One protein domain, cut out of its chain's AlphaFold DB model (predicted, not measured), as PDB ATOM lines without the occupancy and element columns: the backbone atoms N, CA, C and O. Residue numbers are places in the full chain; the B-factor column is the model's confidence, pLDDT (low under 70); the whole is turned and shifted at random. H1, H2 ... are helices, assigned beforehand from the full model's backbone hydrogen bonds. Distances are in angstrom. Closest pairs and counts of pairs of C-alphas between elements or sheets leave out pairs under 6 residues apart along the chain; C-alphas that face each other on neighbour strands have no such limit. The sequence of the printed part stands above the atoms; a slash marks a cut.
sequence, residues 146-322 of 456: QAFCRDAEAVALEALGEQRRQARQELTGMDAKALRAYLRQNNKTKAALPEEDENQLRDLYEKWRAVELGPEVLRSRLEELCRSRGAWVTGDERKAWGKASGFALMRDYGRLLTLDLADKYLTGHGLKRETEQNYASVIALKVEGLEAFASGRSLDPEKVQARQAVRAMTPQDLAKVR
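This is residues 146 to 322 of the 456 residues of an uncharacterized protein of Candidatus Anammoximicrobium sp (UniProt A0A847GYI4). An elongated arch of helices has the long helix H7 as its bridge, with H1 crossing it and H5 side by side with its first half. At one end H2 and H3 pack on H4; at the other H8 packs on H7 and H9 on H8, with H10 near H8, while short H6 lies near H5 and H7. The printed part has 177 residues with ten named helices, H1 to H10 in order, and no named strand: the class is all helix. It is loose, with a radius of gyration of the C-alphas of 19.7 A and spans of 59 by 37 by 25 A.

H1, residues 146 to 159, begins at C-alpha 146 (91.344, 132.179, 128.877) and is 20.0 A long. H2 is residues 161 to 171, H3 residues 176 to 186, and H4 residues 198 to 213, 22.1 A. H5, residues 215 to 228, measures 20.3 A, and H6 is residues 235 to 241. H7, residues 246 to 268, measures 32.1 A from C-alpha 246 (72.181, 142.750, 124.114). H8, residues 279 to 295, measures 24.1 A. H9 is residues 304 to 311, and H10, residues 315 to 322, ends at C-alpha 322 (100.059, 120.559, 147.888).

H1 touches H7, the hub, which touches four helices; they run opposite ways at a steep tilt of 57 degrees, with C-alphas 152 and 258 closest at 5.2 A. H5 touches residues 246 to 256 of H7 at a shallow tilt of 30 degrees, the same way, closest at C-alphas 215 and 246, 4.5 A. H4 touches H7 about perpendicular, at 85 degrees, closest at C-alphas 212 and 246, 5.2 A. H2 touches H4, closest at C-alphas 163 and 210, 4.6 A; H3 touches residues 198 to 205 of H4, closest at C-alphas 176 and 198, 6.5 A. H6 is close to H7 but not clearly touching, with C-alphas 241 and 249 closest at 6.6 A. H8 touches residues 259 to 266 of H7 at a steep tilt of 50 degrees, closest at C-alphas 259 and 280, 6.7 A. H9 touches H8, closest at C-alphas 289 and 310, 4.3 A. H10 is close to H8 but not clearly touching, with C-alphas 290 and 321 closest at 7.3 A. The helix packing is mostly crossed, at more than shallow tilts. Every O i to N i+4 pair is within hydrogen-bond range in H1 to H7, H9 and H10; in H8 12 of 13 are.

The C-alphas farthest apart, those of Gly 173 and Pro 315, are 59.8 A apart. The printed part has no cut, and the link from H3 to H4, 11 residues, is long. Mean pLDDT of the printed part is 85.4; residues 187 to 192, 195 to 196, 274 to 278 and 301 are under 70.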
ATOM      1  N   GLN A 146      91.850 131.926 130.229       90.44
ATOM      2  CA  GLN A 146      91.344 132.179 128.877       90.44
ATOM      3  C   GLN A 146      90.482 131.029 128.341       90.44
ATOM      4  O   GLN A 146      89.573 131.264 127.547       90.44
ATOM      5  N   ALA A 147      90.735 129.789 128.763       92.12
ATOM      6  CA  ALA A 147      89.903 128.662 128.367       92.12
ATOM      7  C   ALA A 147      88.534 128.688 129.067       92.12
ATOM      8  O   ALA A 147      87.556 128.249 128.475       92.12
ATOM      9  N   PHE A 148      88.420 129.231 130.284       92.81
ATOM     10  CA  PHE A 148      87.108 129.468 130.900       92.81
ATOM     11  C   PHE A 148      86.336 130.564 130.173       92.81
ATOM     12  O   PHE A 148      85.145 130.389 129.940       92.81
ATOM     13  N   CYS A 149      87.011 131.640 129.756       91.94
ATOM     14  CA  CYS A 149      86.382 132.700 128.968       91.94
ATOM     15  C   CYS A 149      85.813 132.166 127.645       91.94
ATOM     16  O   CYS A 149      84.674 132.472 127.305       91.94
ATOM     17  N   ARG A 150      86.581 131.338 126.917       93.62
ATOM     18  CA  ARG A 150      86.125 130.726 125.655       93.62
ATOM     19  C   ARG A 150      84.930 129.798 125.855       93.62
ATOM     20  O   ARG A 150      83.972 129.868 125.094       93.62
ATOM     21  N   ASP A 151      84.968 128.959 126.885       95.06
ATOM     22  CA  ASP A 151      83.860 128.047 127.174       95.06
ATOM     23  C   ASP A 151      82.608 128.812 127.616       95.06
ATOM     24  O   ASP A 151      81.503 128.477 127.201       95.06
ATOM     25  N   ALA A 152      82.769 129.877 128.407       94.69
ATOM     26  CA  ALA A 152      81.670 130.754 128.791       94.69
ATOM     27  C   ALA A 152      81.042 131.454 127.577       94.69
ATOM     28  O   ALA A 152      79.820 131.533 127.488       94.69
ATOM     29  N   GLU A 153      81.856 131.926 126.630       92.31
ATOM     30  CA  GLU A 153      81.370 132.505 125.375       92.31
ATOM     31  C   GLU A 153      80.597 131.474 124.541       92.31
ATOM     32  O   GLU A 153      79.506 131.775 124.058       92.31
ATOM     33  N   ALA A 154      81.115 130.248 124.422       93.50
ATOM     34  CA  ALA A 154      80.441 129.168 123.706       93.50
ATOM     35  C   ALA A 154      79.073 128.837 124.326       93.50
ATOM     36  O   ALA A 154      78.074 128.806 123.609       93.50
ATOM     37  N   VAL A 155      79.009 128.684 125.654       95.50
ATOM     38  CA  VAL A 155      77.757 128.441 126.395       95.50
ATOM     39  C   VAL A 155      76.787 129.617 126.245       95.50
ATOM     40  O   VAL A 155      75.587 129.424 126.053       95.50
ATOM     41  N   ALA A 156      77.289 130.852 126.287       93.06
ATOM     42  CA  ALA A 156      76.457 132.037 126.121       93.06
ATOM     43  C   ALA A 156      75.860 132.139 124.707       93.06
ATOM     44  O   ALA A 156      74.688 132.481 124.553       93.06
ATOM     45  N   LEU A 157      76.633 131.797 123.673       91.19
ATOM     46  CA  LEU A 157      76.150 131.739 122.293       91.19
ATOM     47  C   LEU A 157      75.185 130.570 122.057       91.19
ATOM     48  O   LEU A 157      74.268 130.698 121.246       91.19
ATOM     49  N   GLU A 158      75.370 129.442 122.744       94.88
ATOM     50  CA  GLU A 158      74.442 128.307 122.707       94.88
ATOM     51  C   GLU A 158      73.079 128.681 123.303       94.88
ATOM     52  O   GLU A 158      72.039 128.357 122.725       94.88
ATOM     53  N   ALA A 159      73.066 129.458 124.393       94.12
ATOM     54  CA  ALA A 159      71.833 129.979 124.981       94.12
ATOM     55  C   ALA A 159      71.018 130.849 124.001       94.12
ATOM     56  O   ALA A 159      69.801 130.945 124.143       94.12
ATOM     57  N   LEU A 160      71.670 131.433 122.988       95.06
ATOM     58  CA  LEU A 160      71.061 132.219 121.910       95.06
ATOM     59  C   LEU A 160      70.715 131.383 120.663       95.06
ATOM     60  O   LEU A 160      70.547 131.931 119.575       95.06
ATOM     61  N   GLY A 161      70.624 130.055 120.778       93.38
ATOM     62  CA  GLY A 161      70.473 129.149 119.636       93.38
ATOM     63  C   GLY A 161      69.259 129.412 118.730       93.38
ATOM     64  O   GLY A 161      69.343 129.187 117.523       93.38
ATOM     65  N   GLU A 162      68.137 129.906 119.263       93.56
ATOM     66  CA  GLU A 162      66.978 130.313 118.444       93.56
ATOM     67  C   GLU A 162      67.279 131.594 117.656       93.56
ATOM     68  O   GLU A 162      67.098 131.643 116.443       93.56
ATOM     69  N   GLN A 163      67.850 132.603 118.315       96.31
ATOM     70  CA  GLN A 163      68.242 133.859 117.678       96.31
ATOM     71  C   GLN A 163      69.348 133.646 116.636       96.31
ATOM     72  O   GLN A 163      69.340 134.293 115.592       96.31
ATOM     73  N   ARG A 164      70.265 132.697 116.868       92.88
ATOM     74  CA  ARG A 164      71.256 132.264 115.871       92.88
ATOM     75  C   ARG A 164      70.593 131.622 114.655       92.88
ATOM     76  O   ARG A 164      70.993 131.907 113.530       92.88
ATOM     77  N   ARG A 165      69.562 130.790 114.846       93.19
ATOM     78  CA  ARG A 165      68.790 130.212 113.730       93.19
ATOM     79  C   ARG A 165      68.061 131.288 112.929       93.19
ATOM     80  O   ARG A 165      68.129 131.255 111.705       93.19
ATOM     81  N   GLN A 166      67.455 132.263 113.599       93.31
ATOM     82  CA  GLN A 166      66.837 133.413 112.939       93.31
ATOM     83  C   GLN A 166      67.871 134.235 112.150       93.31
ATOM     84  O   GLN A 166      67.665 134.517 110.973       93.31
ATOM     85  N   ALA A 167      69.032 134.533 112.741       91.19
ATOM     86  CA  ALA A 167      70.116 135.231 112.053       91.19
ATOM     87  C   ALA A 167      70.629 134.464 110.815       91.19
ATOM     88  O   ALA A 167      70.910 135.070 109.785       91.19
ATOM     89  N   ARG A 168      70.694 133.124 110.867       92.19
ATOM     90  CA  ARG A 168      71.032 132.287 109.698       92.19
ATOM     91  C   ARG A 168      70.007 132.374 108.571       92.19
ATOM     92  O   ARG A 168      70.391 132.293 107.409       92.19
ATOM     93  N   GLN A 169      68.727 132.530 108.891       92.31
ATOM     94  CA  GLN A 169      67.690 132.736 107.875       92.31
ATOM     95  C   GLN A 169      67.804 134.127 107.232       92.31
ATOM     96  O   GLN A 169      67.595 134.271 106.030       92.31
ATOM     97  N   GLU A 170      68.208 135.147 107.994       89.56
ATOM     98  CA  GLU A 170      68.510 136.475 107.437       89.56
ATOM     99  C   GLU A 170      69.729 136.426 106.488       89.56
ATOM    100  O   GLU A 170      69.742 137.104 105.459       89.56
ATOM    101  N   LEU A 171      70.714 135.559 106.767       88.81
ATOM    102  CA  LEU A 171      71.915 135.379 105.936       88.81
ATOM    103  C   LEU A 171      71.644 134.833 104.529       88.81
ATOM    104  O   LEU A 171      72.403 135.148 103.614       88.81
ATOM    105  N   THR A 172      70.596 134.028 104.323       83.94
ATOM    106  CA  THR A 172      70.337 133.371 103.024       83.94
ATOM    107  C   THR A 172      70.115 134.337 101.852       83.94
ATOM    108  O   THR A 172      70.214 133.911 100.705       83.94
ATOM    109  N   GLY A 173      69.861 135.622 102.119       79.00
ATOM    110  CA  GLY A 173      69.691 136.665 101.103       79.00
ATOM    111  C   GLY A 173      70.739 137.784 101.126       79.00
ATOM    112  O   GLY A 173      70.564 138.765 100.407       79.00
ATOM    113  N   MET A 174      71.792 137.689 101.947       86.38
ATOM    114  CA  MET A 174      72.806 138.746 102.066       86.38
ATOM    115  C   MET A 174      74.056 138.436 101.245       86.38
ATOM    116  O   MET A 174      74.640 137.360 101.363       86.38
ATOM    117  N   ASP A 175      74.507 139.412 100.457       86.94
ATOM    118  CA  ASP A 175      75.811 139.359  99.799       86.94
ATOM    119  C   ASP A 175      76.944 139.807 100.749       86.94
ATOM    120  O   ASP A 175      76.729 140.420 101.802       86.94
ATOM    121  N   ALA A 176      78.195 139.516 100.376       82.31
ATOM    122  CA  ALA A 176      79.368 139.882 101.175       82.31
ATOM    123  C   ALA A 176      79.481 141.403 101.413       82.31
ATOM    124  O   ALA A 176      80.026 141.848 102.429       82.31
ATOM    125  N   LYS A 177      78.950 142.222 100.495       85.06
ATOM    126  CA  LYS A 177      78.942 143.685 100.606       85.06
ATOM    127  C   LYS A 177      77.980 144.152 101.701       85.06
ATOM    128  O   LYS A 177      78.378 144.970 102.532       85.06
ATOM    129  N   ALA A 178      76.761 143.619 101.734       85.81
ATOM    130  CA  ALA A 178      75.761 143.886 102.760       85.81
ATOM    131  C   ALA A 178      76.238 143.413 104.138       85.81
ATOM    132  O   ALA A 178      76.134 144.162 105.110       85.81
ATOM    133  N   LEU A 179      76.866 142.232 104.209       86.69
ATOM    134  CA  LEU A 179      77.459 141.710 105.443       86.69
ATOM    135  C   LEU A 179      78.522 142.645 106.015       86.69
ATOM    136  O   LEU A 179      78.483 143.001 107.193       86.69
ATOM    137  N   ARG A 180      79.457 143.100 105.176       85.38
ATOM    138  CA  ARG A 180      80.494 144.051 105.597       85.38
ATOM    139  C   ARG A 180      79.908 145.397 105.996       85.38
ATOM    140  O   ARG A 180      80.394 145.988 106.954       85.38
ATOM    141  N   ALA A 181      78.897 145.890 105.283       85.00
ATOM    142  CA  ALA A 181      78.233 147.145 105.626       85.00
ATOM    143  C   ALA A 181      77.581 147.061 107.013       85.00
ATOM    144  O   ALA A 181      77.843 147.917 107.859       85.00
ATOM    145  N   TYR A 182      76.831 145.987 107.273       85.81
ATOM    146  CA  TYR A 182      76.220 145.730 108.572       85.81
ATOM    147  C   TYR A 182      77.274 145.606 109.681       85.81
ATOM    148  O   TYR A 182      77.185 146.282 110.708       85.81
ATOM    149  N   LEU A 183      78.305 144.782 109.467       84.38
ATOM    150  CA  LEU A 183      79.357 144.583 110.458       84.38
ATOM    151  C   LEU A 183      80.108 145.888 110.727       84.38
ATOM    152  O   LEU A 183      80.293 146.224 111.883       84.38
ATOM    153  N   ARG A 184      80.464 146.694 109.717       83.31
ATOM    154  CA  ARG A 184      81.111 148.007 109.930       83.31
ATOM    155  C   ARG A 184      80.241 148.979 110.718       83.31
ATOM    156  O   ARG A 184      80.768 149.706 111.553       83.31
ATOM    157  N   GLN A 185      78.935 148.996 110.461       81.81
ATOM    158  CA  GLN A 185      78.003 149.872 111.168       81.81
ATOM    159  C   GLN A 185      77.900 149.516 112.659       81.81
ATOM    160  O   GLN A 185      77.778 150.406 113.500       81.81
ATOM    161  N   ASN A 186      77.998 148.224 112.982       74.12
ATOM    162  CA  ASN A 186      77.865 147.716 114.347       74.12
ATOM    163  C   ASN A 186      79.208 147.474 115.064       74.12
ATOM    164  O   ASN A 186      79.239 147.386 116.293       74.12
ATOM    165  N   ASN A 187      80.334 147.446 114.339       66.75
ATOM    166  CA  ASN A 187      81.683 147.247 114.878       66.75
ATOM    167  C   ASN A 187      82.207 148.531 115.532       66.75
ATOM    168  O   ASN A 187      83.081 149.223 115.012       66.75
ATOM    169  N   LYS A 188      81.659 148.862 116.706       55.16
ATOM    170  CA  LYS A 188      82.136 149.976 117.547       55.16
ATOM    171  C   LYS A 188      83.535 149.728 118.123       55.16
ATOM    172  O   LYS A 188      84.198 150.659 118.574       55.16
ATOM    173  N   THR A 189      83.991 148.481 118.111       46.94
ATOM    174  CA  THR A 189      85.360 148.066 118.414       46.94
ATOM    175  C   THR A 189      86.196 148.155 117.140       46.94
ATOM    176  O   THR A 189      85.877 147.519 116.153       46.94
ATOM    177  N   LYS A 190      87.281 148.933 117.128       51.50
ATOM    178  CA  LYS A 190      88.163 149.172 115.960       51.50
ATOM    179  C   LYS A 190      88.902 147.925 115.402       51.50
ATOM    180  O   LYS A 190      89.968 148.069 114.815       51.50
ATOM    181  N   ALA A 191      88.408 146.706 115.615       59.38
ATOM    182  CA  ALA A 191      89.008 145.493 115.074       59.38
ATOM    183  C   ALA A 191      88.822 145.447 113.550       59.38
ATOM    184  O   ALA A 191      87.713 145.662 113.052       59.38
ATOM    185  N   ALA A 192      89.905 145.173 112.819       66.88
ATOM    186  CA  ALA A 192      89.846 144.976 111.376       66.88
ATOM    187  C   ALA A 192      88.918 143.792 111.063       66.88
ATOM    188  O   ALA A 192      89.047 142.720 111.654       66.88
ATOM    189  N   LEU A 193      87.953 144.005 110.167       74.88
ATOM    190  CA  LEU A 193      87.129 142.915 109.653       74.88
ATOM    191  C   LEU A 193      87.996 142.014 108.760       74.88
ATOM    192  O   LEU A 193      88.854 142.552 108.060       74.88
ATOM    193  N   PRO A 194      87.761 140.691 108.732       72.19
ATOM    194  CA  PRO A 194      88.445 139.794 107.804       72.19
ATOM    195  C   PRO A 194      88.287 140.288 106.358       72.19
ATOM    196  O   PRO A 194      87.164 140.504 105.892       72.19
ATOM    197  N   GLU A 195      89.401 140.508 105.654       68.06
ATOM    198  CA  GLU A 195      89.375 141.119 104.316       68.06
ATOM    199  C   GLU A 195      88.949 140.142 103.210       68.06
ATOM    200  O   GLU A 195      88.411 140.591 102.195       68.06
ATOM    201  N   GLU A 196      89.087 138.827 103.416       69.00
ATOM    202  CA  GLU A 196      88.918 137.827 102.342       69.00
ATOM    203  C   GLU A 196      88.030 136.616 102.688       69.00
ATOM    204  O   GLU A 196      87.588 135.922 101.778       69.00
ATOM    205  N   ASP A 197      87.681 136.374 103.959       82.62
ATOM    206  CA  ASP A 197      86.929 135.168 104.349       82.62
ATOM    207  C   ASP A 197      85.427 135.451 104.566       82.62
ATOM    208  O   ASP A 197      85.005 135.978 105.602       82.62
ATOM    209  N   GLU A 198      84.598 135.092 103.577       83.00
ATOM    210  CA  GLU A 198      83.135 135.219 103.656       83.00
ATOM    211  C   GLU A 198      82.530 134.358 104.776       83.00
ATOM    212  O   GLU A 198      81.582 134.790 105.435       83.00
ATOM    213  N   ASN A 199      83.086 133.175 105.052       86.62
ATOM    214  CA  ASN A 199      82.569 132.297 106.100       86.62
ATOM    215  C   ASN A 199      82.791 132.908 107.487       86.62
ATOM    216  O   ASN A 199      81.896 132.856 108.331       86.62
ATOM    217  N   GLN A 200      83.936 133.561 107.705       85.88
ATOM    218  CA  GLN A 200      84.185 134.312 108.941       85.88
ATOM    219  C   GLN A 200      83.236 135.506 109.091       85.88
ATOM    220  O   GLN A 200      82.736 135.758 110.187       85.88
ATOM    221  N   LEU A 201      82.943 136.230 108.004       85.81
ATOM    222  CA  LEU A 201      81.983 137.341 108.031       85.81
ATOM    223  C   LEU A 201      80.562 136.857 108.353       85.81
ATOM    224  O   LEU A 201      79.862 137.499 109.137       85.81
ATOM    225  N   ARG A 202      80.149 135.713 107.796       88.69
ATOM    226  CA  ARG A 202      78.855 135.079 108.089       88.69
ATOM    227  C   ARG A 202      78.751 134.635 109.551       88.69
ATOM    228  O   ARG A 202      77.746 134.935 110.191       88.69
ATOM    229  N   ASP A 203      79.782 133.990 110.097       89.00
ATOM    230  CA  ASP A 203      79.805 133.569 111.508       89.00
ATOM    231  C   ASP A 203      79.775 134.770 112.471       89.00
ATOM    232  O   ASP A 203      79.011 134.778 113.440       89.00
ATOM    233  N   LEU A 204      80.539 135.829 112.178       88.12
ATOM    234  CA  LEU A 204      80.513 137.073 112.955       88.12
ATOM    235  C   LEU A 204      79.133 137.733 112.932       88.12
ATOM    236  O   LEU A 204      78.626 138.126 113.985       88.12
ATOM    237  N   TYR A 205      78.517 137.826 111.750       89.94
ATOM    238  CA  TYR A 205      77.163 138.351 111.606       89.94
ATOM    239  C   TYR A 205      76.170 137.544 112.440       89.94
ATOM    240  O   TYR A 205      75.433 138.124 113.232       89.94
ATOM    241  N   GLU A 206      76.182 136.215 112.316       91.56
ATOM    242  CA  GLU A 206      75.267 135.338 113.044       91.56
ATOM    243  C   GLU A 206      75.375 135.541 114.558       91.56
ATOM    244  O   GLU A 206      74.361 135.698 115.240       91.56
ATOM    245  N   LYS A 207      76.604 135.581 115.087       89.69
ATOM    246  CA  LYS A 207      76.863 135.802 116.516       89.69
ATOM    247  C   LYS A 207      76.334 137.154 116.983       89.69
ATOM    248  O   LYS A 207      75.644 137.230 117.996       89.69
ATOM    249  N   TRP A 208      76.643 138.223 116.255       90.56
ATOM    250  CA  TRP A 208      76.254 139.579 116.642       90.56
ATOM    251  C   TRP A 208      74.758 139.803 116.536       90.56
ATOM    252  O   TRP A 208      74.139 140.327 117.461       90.56
ATOM    253  N   ARG A 209      74.169 139.348 115.432       91.75
ATOM    254  CA  ARG A 209      72.739 139.450 115.204       91.75
ATOM    255  C   ARG A 209      71.964 138.668 116.258       91.75
ATOM    256  O   ARG A 209      70.977 139.171 116.784       91.75
ATOM    257  N   ALA A 210      72.450 137.490 116.649       91.75
ATOM    258  CA  ALA A 210      71.837 136.728 117.730       91.75
ATOM    259  C   ALA A 210      71.854 137.480 119.071       91.75
ATOM    260  O   ALA A 210      70.868 137.451 119.807       91.75
ATOM    261  N   VAL A 211      72.942 138.194 119.376       92.12
ATOM    262  CA  VAL A 211      73.053 139.032 120.581       92.12
ATOM    263  C   VAL A 211      72.096 140.230 120.531       92.12
ATOM    264  O   VAL A 211      71.495 140.567 121.550       92.12
ATOM    265  N   GLU A 212      71.903 140.851 119.365       91.62
ATOM    266  CA  GLU A 212      70.925 141.937 119.178       91.62
ATOM    267  C   GLU A 212      69.476 141.481 119.357       91.62
ATOM    268  O   GLU A 212      68.674 142.207 119.944       91.62
ATOM    269  N   LEU A 213      69.148 140.286 118.865       92.31
ATOM    270  CA  LEU A 213      67.811 139.695 118.955       92.31
ATOM    271  C   LEU A 213      67.539 139.047 120.326       92.31
ATOM    272  O   LEU A 213      66.389 138.826 120.698       92.31
ATOM    273  N   GLY A 214      68.593 138.724 121.079       94.06
ATOM    274  CA  GLY A 214      68.540 137.969 122.329       94.06
ATOM    275  C   GLY A 214      68.497 138.703 123.681       94.06
ATOM    276  O   GLY A 214      68.688 137.997 124.675       94.06
ATOM    277  N   PRO A 215      68.269 140.031 123.828       96.00
ATOM    278  CA  PRO A 215      68.317 140.685 125.139       96.00
ATOM    279  C   PRO A 215      67.456 140.019 126.221       96.00
ATOM    280  O   PRO A 215      67.936 139.835 127.337       96.00
ATOM    281  N   GLU A 216      66.222 139.607 125.910       95.56
ATOM    282  CA  GLU A 216      65.341 138.973 126.907       95.56
ATOM    283  C   GLU A 216      65.854 137.603 127.365       95.56
ATOM    284  O   GLU A 216      65.803 137.283 128.554       95.56
ATOM    285  N   VAL A 217      66.418 136.815 126.444       95.88
ATOM    286  CA  VAL A 217      67.036 135.524 126.773       95.88
ATOM    287  C   VAL A 217      68.231 135.741 127.698       95.88
ATOM    288  O   VAL A 217      68.334 135.091 128.738       95.88
ATOM    289  N   LEU A 218      69.102 136.700 127.371       95.94
ATOM    290  CA  LEU A 218      70.277 137.017 128.182       95.94
ATOM    291  C   LEU A 218      69.893 137.536 129.573       95.94
ATOM    292  O   LEU A 218      70.493 137.105 130.556       95.94
ATOM    293  N   ARG A 219      68.872 138.400 129.690       95.94
ATOM    294  CA  ARG A 219      68.359 138.848 130.998       95.94
ATOM    295  C   ARG A 219      67.843 137.681 131.826       95.94
ATOM    296  O   ARG A 219      68.216 137.558 132.988       95.94
ATOM    297  N   SER A 220      67.042 136.801 131.226       95.56
ATOM    298  CA  SER A 220      66.516 135.618 131.911       95.56
ATOM    299  C   SER A 220      67.642 134.724 132.451       95.56
ATOM    300  O   SER A 220      67.622 134.334 133.620       95.56
ATOM    301  N   ARG A 221      68.681 134.473 131.642       95.56
ATOM    302  CA  ARG A 221      69.848 133.672 132.049       95.56
ATOM    303  C   ARG A 221      70.718 134.352 133.106       95.56
ATOM    304  O   ARG A 221      71.203 133.687 134.021       95.56
ATOM    305  N   LEU A 222      70.892 135.669 133.017       94.88
ATOM    306  CA  LEU A 222      71.558 136.467 134.047       94.88
ATOM    307  C   LEU A 222      70.812 136.400 135.381       94.88
ATOM    308  O   LEU A 222      71.436 136.221 136.425       94.88
ATOM    309  N   GLU A 223      69.483 136.495 135.359       93.50
ATOM    310  CA  GLU A 223      68.667 136.343 136.561       93.50
ATOM    311  C   GLU A 223      68.753 134.934 137.150       93.50
ATOM    312  O   GLU A 223      68.846 134.795 138.368       93.50
ATOM    313  N   GLU A 224      68.744 133.895 136.316       93.62
ATOM    314  CA  GLU A 224      68.909 132.503 136.741       93.62
ATOM    315  C   GLU A 224      70.255 132.289 137.455       93.62
ATOM    316  O   GLU A 224      70.292 131.794 138.588       93.62
ATOM    317  N   LEU A 225      71.358 132.750 136.852       90.56
ATOM    318  CA  LEU A 225      72.670 132.730 137.502       90.56
ATOM    319  C   LEU A 225      72.664 133.556 138.790       90.56
ATOM    320  O   LEU A 225      73.126 133.076 139.820       90.56
ATOM    321  N   CYS A 226      72.083 134.754 138.778       89.56
ATOM    322  CA  CYS A 226      72.007 135.616 139.955       89.56
ATOM    323  C   CYS A 226      71.217 134.975 141.109       89.56
ATOM    324  O   CYS A 226      71.573 135.182 142.265       89.56
ATOM    325  N   ARG A 227      70.173 134.177 140.847       89.50
ATOM    326  CA  ARG A 227      69.445 133.459 141.914       89.50
ATOM    327  C   ARG A 227      70.339 132.447 142.624       89.50
ATOM    328  O   ARG A 227      70.272 132.325 143.841       89.50
ATOM    329  N   SER A 228      71.192 131.750 141.876       84.81
ATOM    330  CA  SER A 228      72.126 130.765 142.441       84.81
ATOM    331  C   SER A 228      73.427 131.386 142.982       84.81
ATOM    332  O   SER A 228      74.087 130.792 143.841       84.81
ATOM    333  N   ARG A 229      73.793 132.584 142.504       82.75
ATOM    334  CA  ARG A 229      75.078 133.270 142.744       82.75
ATOM    335  C   ARG A 229      74.921 134.735 143.179       82.75
ATOM    336  O   ARG A 229      75.736 135.580 142.823       82.75
ATOM    337  N   GLY A 230      73.887 135.051 143.958       74.69
ATOM    338  CA  GLY A 230      73.478 136.437 144.239       74.69
ATOM    339  C   GLY A 230      74.542 137.337 144.875       74.69
ATOM    340  O   GLY A 230      74.510 138.541 144.666       74.69
ATOM    341  N   ALA A 231      75.518 136.770 145.588       80.25
ATOM    342  CA  ALA A 231      76.621 137.529 146.183       80.25
ATOM    343  C   ALA A 231      77.610 138.119 145.152       80.25
ATOM    344  O   ALA A 231      78.355 139.035 145.489       80.25
ATOM    345  N   TRP A 232      77.629 137.616 143.909       82.69
ATOM    346  CA  TRP A 232      78.562 138.056 142.856       82.69
ATOM    347  C   TRP A 232      78.072 139.263 142.053       82.69
ATOM    348  O   TRP A 232      78.809 139.782 141.211       82.69
ATOM    349  N   VAL A 233      76.817 139.657 142.263       86.69
ATOM    350  CA  VAL A 233      76.139 140.697 141.496       86.69
ATOM    351  C   VAL A 233      75.603 141.728 142.468       86.69
ATOM    352  O   VAL A 233      74.820 141.420 143.365       86.69
ATOM    353  N   THR A 234      76.008 142.976 142.283       86.31
ATOM    354  CA  THR A 234      75.492 144.081 143.088       86.31
ATOM    355  C   THR A 234      74.046 144.411 142.709       86.31
ATOM    356  O   THR A 234      73.593 144.176 141.585       86.31
ATOM    357  N   GLY A 235      73.295 145.002 143.643       87.62
ATOM    358  CA  GLY A 235      71.926 145.448 143.362       87.62
ATOM    359  C   GLY A 235      71.849 146.443 142.197       87.62
ATOM    360  O   GLY A 235      70.875 146.424 141.443       87.62
ATOM    361  N   ASP A 236      72.881 147.266 142.015       89.56
ATOM    362  CA  ASP A 236      72.946 148.260 140.943       89.56
ATOM    363  C   ASP A 236      73.276 147.633 139.583       89.56
ATOM    364  O   ASP A 236      72.618 147.971 138.598       89.56
ATOM    365  N   GLU A 237      74.190 146.655 139.523       89.25
ATOM    366  CA  GLU A 237      74.411 145.850 138.309       89.25
ATOM    367  C   GLU A 237      73.116 145.162 137.871       89.25
ATOM    368  O   GLU A 237      72.718 145.255 136.709       89.25
ATOM    369  N   ARG A 238      72.399 144.544 138.818       90.31
ATOM    370  CA  ARG A 238      71.134 143.868 138.519       90.31
ATOM    371  C   ARG A 238      70.077 144.831 137.976       90.31
ATOM    372  O   ARG A 238      69.367 144.493 137.033       90.31
ATOM    373  N   LYS A 239      69.965 146.037 138.545       91.94
ATOM    374  CA  LYS A 239      69.052 147.077 138.034       91.94
ATOM    375  C   LYS A 239      69.452 147.544 136.632       91.94
ATOM    376  O   LYS A 239      68.572 147.807 135.811       91.94
ATOM    377  N   ALA A 240      70.751 147.634 136.342       92.56
ATOM    378  CA  ALA A 240      71.254 148.076 135.043       92.56
ATOM    379  C   ALA A 240      70.854 147.127 133.898       92.56
ATOM    380  O   ALA A 240      70.595 147.591 132.785       92.56
ATOM    381  N   TRP A 241      70.709 145.823 134.165       94.88
ATOM    382  CA  TRP A 241      70.313 144.834 133.154       94.88
ATOM    383  C   TRP A 241      68.954 145.115 132.508       94.88
ATOM    384  O   TRP A 241      68.780 144.859 131.315       94.88
ATOM    385  N   GLY A 242      68.010 145.707 133.247       92.19
ATOM    386  CA  GLY A 242      66.672 146.017 132.731       92.19
ATOM    387  C   GLY A 242      66.676 146.973 131.532       92.19
ATOM    388  O   GLY A 242      65.763 146.931 130.715       92.19
ATOM    389  N   LYS A 243      67.716 147.807 131.390       91.75
ATOM    390  CA  LYS A 243      67.868 148.767 130.279       91.75
ATOM    391  C   LYS A 243      69.111 148.513 129.421       91.75
ATOM    392  O   LYS A 243      69.382 149.277 128.497       91.75
ATOM    393  N   ALA A 244      69.880 147.472 129.727       92.94
ATOM    394  CA  ALA A 244      71.107 147.153 129.015       92.94
ATOM    395  C   ALA A 244      70.817 146.627 127.599       92.94
ATOM    396  O   ALA A 244      69.806 145.958 127.355       92.94
ATOM    397  N   SER A 245      71.730 146.928 126.672       92.81
ATOM    398  CA  SER A 245      71.725 146.367 125.321       92.81
ATOM    399  C   SER A 245      72.122 144.890 125.337       92.81
ATOM    400  O   SER A 245      72.785 144.433 126.269       92.81
ATOM    401  N   GLY A 246      71.789 144.156 124.269       90.75
ATOM    402  CA  GLY A 246      72.181 142.750 124.114       90.75
ATOM    403  C   GLY A 246      73.679 142.518 124.322       90.75
ATOM    404  O   GLY A 246      74.061 141.635 125.076       90.75
ATOM    405  N   PHE A 247      74.544 143.370 123.759       89.94
ATOM    406  CA  PHE A 247      75.999 143.251 123.925       89.94
ATOM    407  C   PHE A 247      76.479 143.484 125.362       89.94
ATOM    408  O   PHE A 247      77.375 142.783 125.830       89.94
ATOM    409  N   ALA A 248      75.886 144.445 126.077       91.56
ATOM    410  CA  ALA A 248      76.209 144.664 127.485       91.56
ATOM    411  C   ALA A 248      75.776 143.461 128.339       91.56
ATOM    412  O   ALA A 248      76.554 142.983 129.160       91.56
ATOM    413  N   LEU A 249      74.582 142.919 128.075       94.69
ATOM    414  CA  LEU A 249      74.079 141.709 128.729       94.69
ATOM    415  C   LEU A 249      74.936 140.481 128.403       94.69
ATOM    416  O   LEU A 249      75.236 139.700 129.297       94.69
ATOM    417  N   MET A 250      75.377 140.324 127.153       93.69
ATOM    418  CA  MET A 250      76.239 139.221 126.717       93.69
ATOM    419  C   MET A 250      77.588 139.255 127.435       93.69
ATOM    420  O   MET A 250      78.056 138.230 127.926       93.69
ATOM    421  N   ARG A 251      78.195 140.441 127.553       92.88
ATOM    422  CA  ARG A 251      79.433 140.635 128.315       92.88
ATOM    423  C   ARG A 251      79.242 140.260 129.784       92.88
ATOM    424  O   ARG A 251      80.062 139.531 130.339       92.88
ATOM    425  N   ASP A 252      78.178 140.752 130.413       93.25
ATOM    426  CA  ASP A 252      77.909 140.488 131.826       93.25
ATOM    427  C   ASP A 252      77.594 138.998 132.061       93.25
ATOM    428  O   ASP A 252      78.080 138.408 133.027       93.25
ATOM    429  N   TYR A 253      76.860 138.359 131.144       94.56
ATOM    430  CA  TYR A 253      76.540 136.933 131.204       94.56
ATOM    431  C   TYR A 253      77.785 136.067 131.023       94.56
ATOM    432  O   TYR A 253      78.045 135.192 131.846       94.56
ATOM    433  N   GLY A 254      78.610 136.367 130.016       93.38
ATOM    434  CA  GLY A 254      79.894 135.705 129.794       93.38
ATOM    435  C   GLY A 254      80.836 135.847 130.990       93.38
ATOM    436  O   GLY A 254      81.465 134.868 131.395       93.38
ATOM    437  N   ARG A 255      80.879 137.025 131.633       91.81
ATOM    438  CA  ARG A 255      81.622 137.231 132.888       91.81
ATOM    439  C   ARG A 255      81.126 136.283 133.981       91.81
ATOM    440  O   ARG A 255      81.937 135.553 134.543       91.81
ATOM    441  N   LEU A 256      79.825 136.270 134.280       92.06
ATOM    442  CA  LEU A 256      79.273 135.421 135.347       92.06
ATOM    443  C   LEU A 256      79.416 133.922 135.051       92.06
ATOM    444  O   LEU A 256      79.700 133.155 135.968       92.06
ATOM    445  N   LEU A 257      79.284 133.504 133.790       94.44
ATOM    446  CA  LEU A 257      79.553 132.127 133.371       94.44
ATOM    447  C   LEU A 257      81.023 131.753 133.554       94.44
ATOM    448  O   LEU A 257      81.312 130.673 134.060       94.44
ATOM    449  N   THR A 258      81.953 132.642 133.196       93.31
ATOM    450  CA  THR A 258      83.392 132.409 133.403       93.31
ATOM    451  C   THR A 258      83.679 132.159 134.883       93.31
ATOM    452  O   THR A 258      84.355 131.190 135.225       93.31
ATOM    453  N   LEU A 259      83.098 132.987 135.757       91.50
ATOM    454  CA  LEU A 259      83.187 132.838 137.209       91.50
ATOM    455  C   LEU A 259      82.588 131.509 137.691       91.50
ATOM    456  O   LEU A 259      83.235 130.803 138.454       91.50
ATOM    457  N   ASP A 260      81.394 131.133 137.227       92.06
ATOM    458  CA  ASP A 260      80.735 129.881 137.627       92.06
ATOM    459  C   ASP A 260      81.503 128.631 137.168       92.06
ATOM    460  O   ASP A 260      81.649 127.674 137.932       92.06
ATOM    461  N   LEU A 261      82.041 128.642 135.947       93.19
ATOM    462  CA  LEU A 261      82.850 127.544 135.417       93.19
ATOM    463  C   LEU A 261      84.176 127.406 136.170       93.19
ATOM    464  O   LEU A 261      84.569 126.289 136.520       93.19
ATOM    465  N   ALA A 262      84.853 128.523 136.443       91.56
ATOM    466  CA  ALA A 262      86.074 128.523 137.237       91.56
ATOM    467  C   ALA A 262      85.800 128.110 138.697       91.56
ATOM    468  O   ALA A 262      86.582 127.346 139.259       91.56
ATOM    469  N   ASP A 263      84.663 128.493 139.288       90.81
ATOM    470  CA  ASP A 263      84.269 128.080 140.646       90.81
ATOM    471  C   ASP A 263      84.090 126.574 140.749       90.81
ATOM    472  O   ASP A 263      84.625 125.925 141.647       90.81
ATOM    473  N   LYS A 264      83.333 126.010 139.802       91.00
ATOM    474  CA  LYS A 264      83.086 124.571 139.708       91.00
ATOM    475  C   LYS A 264      84.393 123.817 139.519       91.00
ATOM    476  O   LYS A 264      84.589 122.774 140.139       91.00
ATOM    477  N   TYR A 265      85.296 124.364 138.708       90.38
ATOM    478  CA  TYR A 265      86.629 123.812 138.526       90.38
ATOM    479  C   TYR A 265      87.418 123.816 139.841       90.38
ATOM    480  O   TYR A 265      87.793 122.739 140.298       90.38
ATOM    481  N   LEU A 266      87.588 124.962 140.508       88.81
ATOM    482  CA  LEU A 266      88.318 125.053 141.782       88.81
ATOM    483  C   LEU A 266      87.680 124.179 142.880       88.81
ATOM    484  O   LEU A 266      88.383 123.454 143.585       88.81
ATOM    485  N   THR A 267      86.349 124.151 142.969       88.38
ATOM    486  CA  THR A 267      85.612 123.307 143.926       88.38
ATOM    487  C   THR A 267      85.825 121.819 143.645       88.38
ATOM    488  O   THR A 267      86.072 121.040 144.564       88.38
ATOM    489  N   GLY A 268      85.826 121.402 142.371       84.25
ATOM    490  CA  GLY A 268      86.179 120.035 141.964       84.25
ATOM    491  C   GLY A 268      87.637 119.650 142.270       84.25
ATOM    492  O   GLY A 268      88.000 118.470 142.208       84.25
ATOM    493  N   HIS A 269      88.462 120.643 142.612       82.06
ATOM    494  CA  HIS A 269      89.852 120.520 143.053       82.06
ATOM    495  C   HIS A 269      89.983 120.636 144.587       82.06
ATOM    496  O   HIS A 269      91.093 120.677 145.108       82.06
ATOM    497  N   GLY A 270      88.863 120.657 145.320       81.31
ATOM    498  CA  GLY A 270      88.833 120.707 146.783       81.31
ATOM    499  C   GLY A 270      89.106 122.089 147.379       81.31
ATOM    500  O   GLY A 270      89.219 122.201 148.601       81.31
ATOM    501  N   LEU A 271      89.208 123.129 146.547       85.00
ATOM    502  CA  LEU A 271      89.343 124.513 146.997       85.00
ATOM    503  C   LEU A 271      87.981 125.033 147.453       85.00
ATOM    504  O   LEU A 271      86.946 124.707 146.865       85.00
ATOM    505  N   LYS A 272      87.971 125.825 148.528       79.81
ATOM    506  CA  LYS A 272      86.720 126.357 149.066       79.81
ATOM    507  C   LYS A 272      86.098 127.338 148.079       79.81
ATOM    508  O   LYS A 272      86.777 128.183 147.497       79.81
ATOM    509  N   ARG A 273      84.777 127.234 147.953       72.75
ATOM    510  CA  ARG A 273      83.960 128.201 147.234       72.75
ATOM    511  C   ARG A 273      84.034 129.545 147.947       72.75
ATOM    512  O   ARG A 273      83.740 129.629 149.138       72.75
ATOM    513  N   GLU A 274      84.384 130.580 147.200       69.75
ATOM    514  CA  GLU A 274      84.402 131.948 147.709       69.75
ATOM    515  C   GLU A 274      82.986 132.556 147.677       69.75
ATOM    516  O   GLU A 274      82.207 132.341 146.740       69.75
ATOM    517  N   THR A 275      82.625 133.297 148.724       67.19
ATOM    518  CA  THR A 275      81.282 133.895 148.890       67.19
ATOM    519  C   THR A 275      81.302 135.418 149.001       67.19
ATOM    520  O   THR A 275      80.254 136.028 149.195       67.19
ATOM    521  N   GLU A 276      82.474 136.042 148.892       65.50
ATOM    522  CA  GLU A 276      82.656 137.480 149.103       65.50
ATOM    523  C   GLU A 276      82.347 138.336 147.863       65.50
ATOM    524  O   GLU A 276      82.329 137.853 146.735       65.50
ATOM    525  N   GLN A 277      82.149 139.646 148.053       57.97
ATOM    526  CA  GLN A 277      81.846 140.596 146.968       57.97
ATOM    527  C   GLN A 277      83.019 140.828 145.990       57.97
ATOM    528  O   GLN A 277      82.782 141.165 144.833       57.97
ATOM    529  N   ASN A 278      84.272 140.576 146.396       64.44
ATOM    530  CA  ASN A 278      85.466 140.682 145.533       64.44
ATOM    531  C   ASN A 278      85.805 139.377 144.786       64.44
ATOM    532  O   ASN A 278      86.918 139.185 144.299       64.44
ATOM    533  N   TYR A 279      84.831 138.477 144.668       72.25
ATOM    534  CA  TYR A 279      84.984 137.138 144.108       72.25
ATOM    535  C   TYR A 279      85.694 137.088 142.744       72.25
ATOM    536  O   TYR A 279      86.522 136.213 142.501       72.25
ATOM    537  N   ALA A 280      85.391 138.034 141.848       71.06
ATOM    538  CA  ALA A 280      85.865 137.987 140.469       71.06
ATOM    539  C   ALA A 280      87.383 138.174 140.319       71.06
ATOM    540  O   ALA A 280      87.994 137.511 139.483       71.06
ATOM    541  N   SER A 281      87.998 139.049 141.117       72.69
ATOM    542  CA  SER A 281      89.453 139.236 141.096       72.69
ATOM    543  C   SER A 281      90.168 138.090 141.806       72.69
ATOM    544  O   SER A 281      91.200 137.618 141.335       72.69
ATOM    545  N   VAL A 282      89.588 137.592 142.901       82.06
ATOM    546  CA  VAL A 282      90.160 136.492 143.684       82.06
ATOM    547  C   VAL A 282      90.166 135.189 142.885       82.06
ATOM    548  O   VAL A 282      91.180 134.497 142.853       82.06
ATOM    549  N   ILE A 283      89.070 134.848 142.204       87.12
ATOM    550  CA  ILE A 283      88.970 133.557 141.519       87.12
ATOM    551  C   ILE A 283      89.947 133.428 140.346       87.12
ATOM    552  O   ILE A 283      90.559 132.374 140.183       87.12
ATOM    553  N   ALA A 284      90.136 134.497 139.566       86.19
ATOM    554  CA  ALA A 284      91.082 134.502 138.455       86.19
ATOM    555  C   ALA A 284      92.511 134.286 138.969       86.19
ATOM    556  O   ALA A 284      93.213 133.406 138.474       86.19
ATOM    557  N   LEU A 285      92.892 134.988 140.044       86.56
ATOM    558  CA  LEU A 285      94.188 134.805 140.697       86.56
ATOM    559  C   LEU A 285      94.354 133.396 141.277       86.56
ATOM    560  O   LEU A 285      95.434 132.824 141.172       86.56
ATOM    561  N   LYS A 286      93.303 132.785 141.839       87.94
ATOM    562  CA  LYS A 286      93.365 131.392 142.314       87.94
ATOM    563  C   LYS A 286      93.547 130.394 141.167       87.94
ATOM    564  O   LYS A 286      94.321 129.450 141.312       87.94
ATOM    565  N   VAL A 287      92.873 130.591 140.029       89.31
ATOM    566  CA  VAL A 287      93.077 129.769 138.820       89.31
ATOM    567  C   VAL A 287      94.516 129.909 138.319       89.31
ATOM    568  O   VAL A 287      95.183 128.901 138.092       89.31
ATOM    569  N   GLU A 288      95.018 131.139 138.210       87.38
ATOM    570  CA  GLU A 288      96.396 131.418 137.790       87.38
ATOM    571  C   GLU A 288      97.431 130.855 138.770       87.38
ATOM    572  O   GLU A 288      98.433 130.285 138.345       87.38
ATOM    573  N   GLY A 289      97.188 130.961 140.079       86.38
ATOM    574  CA  GLY A 289      98.057 130.410 141.119       86.38
ATOM    575  C   GLY A 289      98.133 128.886 141.045       86.38
ATOM    576  O   GLY A 289      99.222 128.311 141.086       86.38
ATOM    577  N   LEU A 290      96.991 128.229 140.840       88.06
ATOM    578  CA  LEU A 290      96.931 126.786 140.627       88.06
ATOM    579  C   LEU A 290      97.704 126.364 139.360       88.06
ATOM    580  O   LEU A 290      98.484 125.411 139.398       88.06
ATOM    581  N   GLU A 291      97.536 127.088 138.249       86.81
ATOM    582  CA  GLU A 291      98.287 126.860 137.006       86.81
ATOM    583  C   GLU A 291      99.793 127.114 137.196       86.81
ATOM    584  O   GLU A 291     100.629 126.390 136.647       86.81
ATOM    585  N   ALA A 292     100.170 128.125 137.979       86.25
ATOM    586  CA  ALA A 292     101.559 128.453 138.275       86.25
ATOM    587  C   ALA A 292     102.273 127.318 139.018       86.25
ATOM    588  O   ALA A 292     103.392 126.970 138.644       86.25
ATOM    589  N   PHE A 293     101.617 126.693 139.998       85.12
ATOM    590  CA  PHE A 293     102.154 125.510 140.671       85.12
ATOM    591  C   PHE A 293     102.261 124.307 139.736       85.12
ATOM    592  O   PHE A 293     103.292 123.636 139.672       85.12
ATOM    593  N   ALA A 294     101.220 124.055 138.950       83.69
ATOM    594  CA  ALA A 294     101.203 122.955 137.997       83.69
ATOM    595  C   ALA A 294     102.326 123.026 136.959       83.69
ATOM    596  O   ALA A 294     102.951 122.016 136.633       83.69
ATOM    597  N   SER A 295     102.556 124.225 136.429       84.44
ATOM    598  CA  SER A 295     103.567 124.510 135.410       84.44
ATOM    599  C   SER A 295     104.954 124.774 135.992       84.44
ATOM    600  O   SER A 295     105.913 124.874 135.238       84.44
ATOM    601  N   GLY A 296     105.082 124.900 137.316       81.50
ATOM    602  CA  GLY A 296     106.338 125.256 137.976       81.50
ATOM    603  C   GLY A 296     106.710 126.736 137.842       81.50
ATOM    604  O   GLY A 296     107.703 127.161 138.422       81.50
ATOM    605  N   ARG A 297     105.902 127.560 137.152       82.75
ATOM    606  CA  ARG A 297     106.127 129.014 137.023       82.75
ATOM    607  C   ARG A 297     106.119 129.744 138.365       82.75
ATOM    608  O   ARG A 297     106.680 130.828 138.461       82.75
ATOM    609  N   SER A 298     105.498 129.171 139.397       77.62
ATOM    610  CA  SER A 298     105.552 129.710 140.762       77.62
ATOM    611  C   SER A 298     106.964 129.698 141.361       77.62
ATOM    612  O   SER A 298     107.223 130.453 142.293       77.62
ATOM    613  N   LEU A 299     107.857 128.853 140.837       72.88
ATOM    614  CA  LEU A 299     109.233 128.677 141.307       72.88
ATOM    615  C   LEU A 299     110.239 129.569 140.561       72.88
ATOM    616  O   LEU A 299     111.400 129.633 140.948       72.88
ATOM    617  N   ASP A 300     109.805 130.256 139.501       73.44
ATOM    618  CA  ASP A 300     110.663 131.103 138.674       73.44
ATOM    619  C   ASP A 300     110.829 132.510 139.307       73.44
ATOM    620  O   ASP A 300     109.840 133.250 139.477       73.44
ATOM    621  N   PRO A 301     112.069 132.924 139.649       66.75
ATOM    622  CA  PRO A 301     112.357 134.219 140.258       66.75
ATOM    623  C   PRO A 301     112.111 135.421 139.332       66.75
ATOM    624  O   PRO A 301     112.114 136.553 139.819       66.75
ATOM    625  N   GLU A 302     111.799 135.222 138.052       76.81
ATOM    626  CA  GLU A 302     111.428 136.288 137.114       76.81
ATOM    627  C   GLU A 302     109.902 136.415 136.934       76.81
ATOM    628  O   GLU A 302     109.389 137.465 136.539       76.81
ATOM    629  N   LYS A 303     109.117 135.390 137.302       76.75
ATOM    630  CA  LYS A 303     107.649 135.378 137.128       76.75
ATOM    631  C   LYS A 303     106.917 135.988 138.324       76.75
ATOM    632  O   LYS A 303     106.234 135.307 139.088       76.75
ATOM    633  N   VAL A 304     107.040 137.305 138.489       76.38
ATOM    634  CA  VAL A 304     106.410 138.058 139.596       76.38
ATOM    635  C   VAL A 304     104.886 137.870 139.639       76.38
ATOM    636  O   VAL A 304     104.332 137.642 140.712       76.38
ATOM    637  N   GLN A 305     104.214 137.890 138.483       72.44
ATOM    638  CA  GLN A 305     102.755 137.722 138.388       72.44
ATOM    639  C   GLN A 305     102.285 136.352 138.900       72.44
ATOM    640  O   GLN A 305     101.325 136.274 139.659       72.44
ATOM    641  N   ALA A 306     103.015 135.279 138.580       70.81
ATOM    642  CA  ALA A 306     102.704 133.932 139.061       70.81
ATOM    643  C   ALA A 306     102.811 133.838 140.593       70.81
ATOM    644  O   ALA A 306     101.961 133.240 141.247       70.81
ATOM    645  N   ARG A 307     103.818 134.490 141.188       72.75
ATOM    646  CA  ARG A 307     103.970 134.560 142.651       72.75
ATOM    647  C   ARG A 307     102.893 135.416 143.314       72.75
ATOM    648  O   ARG A 307     102.430 135.071 144.398       72.75
ATOM    649  N   GLN A 308     102.463 136.502 142.675       76.56
ATOM    650  CA  GLN A 308     101.334 137.305 143.158       76.56
ATOM    651  C   GLN A 308     100.022 136.509 143.137       76.56
ATOM    652  O   GLN A 308      99.283 136.551 144.116       76.56
ATOM    653  N   ALA A 309      99.779 135.726 142.084       73.50
ATOM    654  CA  ALA A 309      98.622 134.840 141.990       73.50
ATOM    655  C   ALA A 309      98.632 133.750 143.080       73.50
ATOM    656  O   ALA A 309      97.621 133.512 143.734       73.50
ATOM    657  N   VAL A 310      99.798 133.157 143.367       77.62
ATOM    658  CA  VAL A 310      99.970 132.211 144.484       77.62
ATOM    659  C   VAL A 310      99.676 132.860 145.841       77.62
ATOM    660  O   VAL A 310      99.013 132.251 146.676       77.62
ATOM    661  N   ARG A 311     100.109 134.107 146.064       80.31
ATOM    662  CA  ARG A 311      99.833 134.848 147.312       80.31
ATOM    663  C   ARG A 311      98.349 135.153 147.532       80.31
ATOM    664  O   ARG A 311      97.969 135.456 148.656       80.31
ATOM    665  N   ALA A 312      97.520 135.078 146.492       78.88
ATOM    666  CA  ALA A 312      96.071 135.218 146.618       78.88
ATOM    667  C   ALA A 312      95.386 133.945 147.160       78.88
ATOM    668  O   ALA A 312      94.201 133.980 147.491       78.88
ATOM    669  N   MET A 313      96.103 132.819 147.245       84.75
ATOM    670  CA  MET A 313      95.598 131.584 147.843       84.75
ATOM    671  C   MET A 313      95.770 131.611 149.363       84.75
ATOM    672  O   MET A 313      96.810 132.011 149.883       84.75
ATOM    673  N   THR A 314      94.755 131.145 150.089       85.31
ATOM    674  CA  THR A 314      94.850 131.007 151.548       85.31
ATOM    675  C   THR A 314      95.799 129.858 151.926       85.31
ATOM    676  O   THR A 314      96.003 128.943 151.125       85.31
ATOM    677  N   PRO A 315      96.334 129.804 153.161       84.25
ATOM    678  CA  PRO A 315      97.128 128.658 153.613       84.25
ATOM    679  C   PRO A 315      96.391 127.316 153.475       84.25
ATOM    680  O   PRO A 315      96.996 126.296 153.152       84.25
ATOM    681  N   GLN A 316      95.066 127.319 153.663       85.62
ATOM    682  CA  GLN A 316      94.232 126.135 153.469       85.62
ATOM    683  C   GLN A 316      94.156 125.720 151.992       85.62
ATOM    684  O   GLN A 316      94.225 124.526 151.694       85.62
ATOM    685  N   ASP A 317      94.043 126.685 151.079       86.88
ATOM    686  CA  ASP A 317      94.076 126.427 149.639       86.88
ATOM    687  C   ASP A 317      95.429 125.835 149.230       86.88
ATOM    688  O   ASP A 317      95.477 124.801 148.568       86.88
ATOM    689  N   LEU A 318      96.530 126.432 149.693       86.00
ATOM    690  CA  LEU A 318      97.886 125.948 149.423       86.00
ATOM    691  C   LEU A 318      98.105 124.525 149.942       86.00
ATOM    692  O   LEU A 318      98.694 123.704 149.238       86.00
ATOM    693  N   ALA A 319      97.595 124.201 151.133       85.56
ATOM    694  CA  ALA A 319      97.646 122.846 151.673       85.56
ATOM    695  C   ALA A 319      96.885 121.849 150.784       85.56
ATOM    696  O   ALA A 319      97.393 120.761 150.524       85.56
ATOM    697  N   LYS A 320      95.711 122.231 150.264       87.56
ATOM    698  CA  LYS A 320      94.920 121.397 149.345       87.56
ATOM    699  C   LYS A 320      95.607 121.198 147.999       87.56
ATOM    700  O   LYS A 320      95.642 120.077 147.497       87.56
ATOM    701  N   VAL A 321      96.203 122.250 147.437       87.12
ATOM    702  CA  VAL A 321      96.988 122.142 146.197       87.12
ATOM    703  C   VAL A 321      98.207 121.247 146.414       87.12
ATOM    704  O   VAL A 321      98.467 120.365 145.597       87.12
ATOM    705  N   ARG A 322      98.920 121.412 147.534       87.06
ATOM    706  CA  ARG A 322     100.059 120.559 147.888       87.06
ATOM    707  C   ARG A 322      99.630 119.103 148.031       87.06
ATOM    708  O   ARG A 322     100.268 118.236 147.447       87.06
TER     709      ARG A 322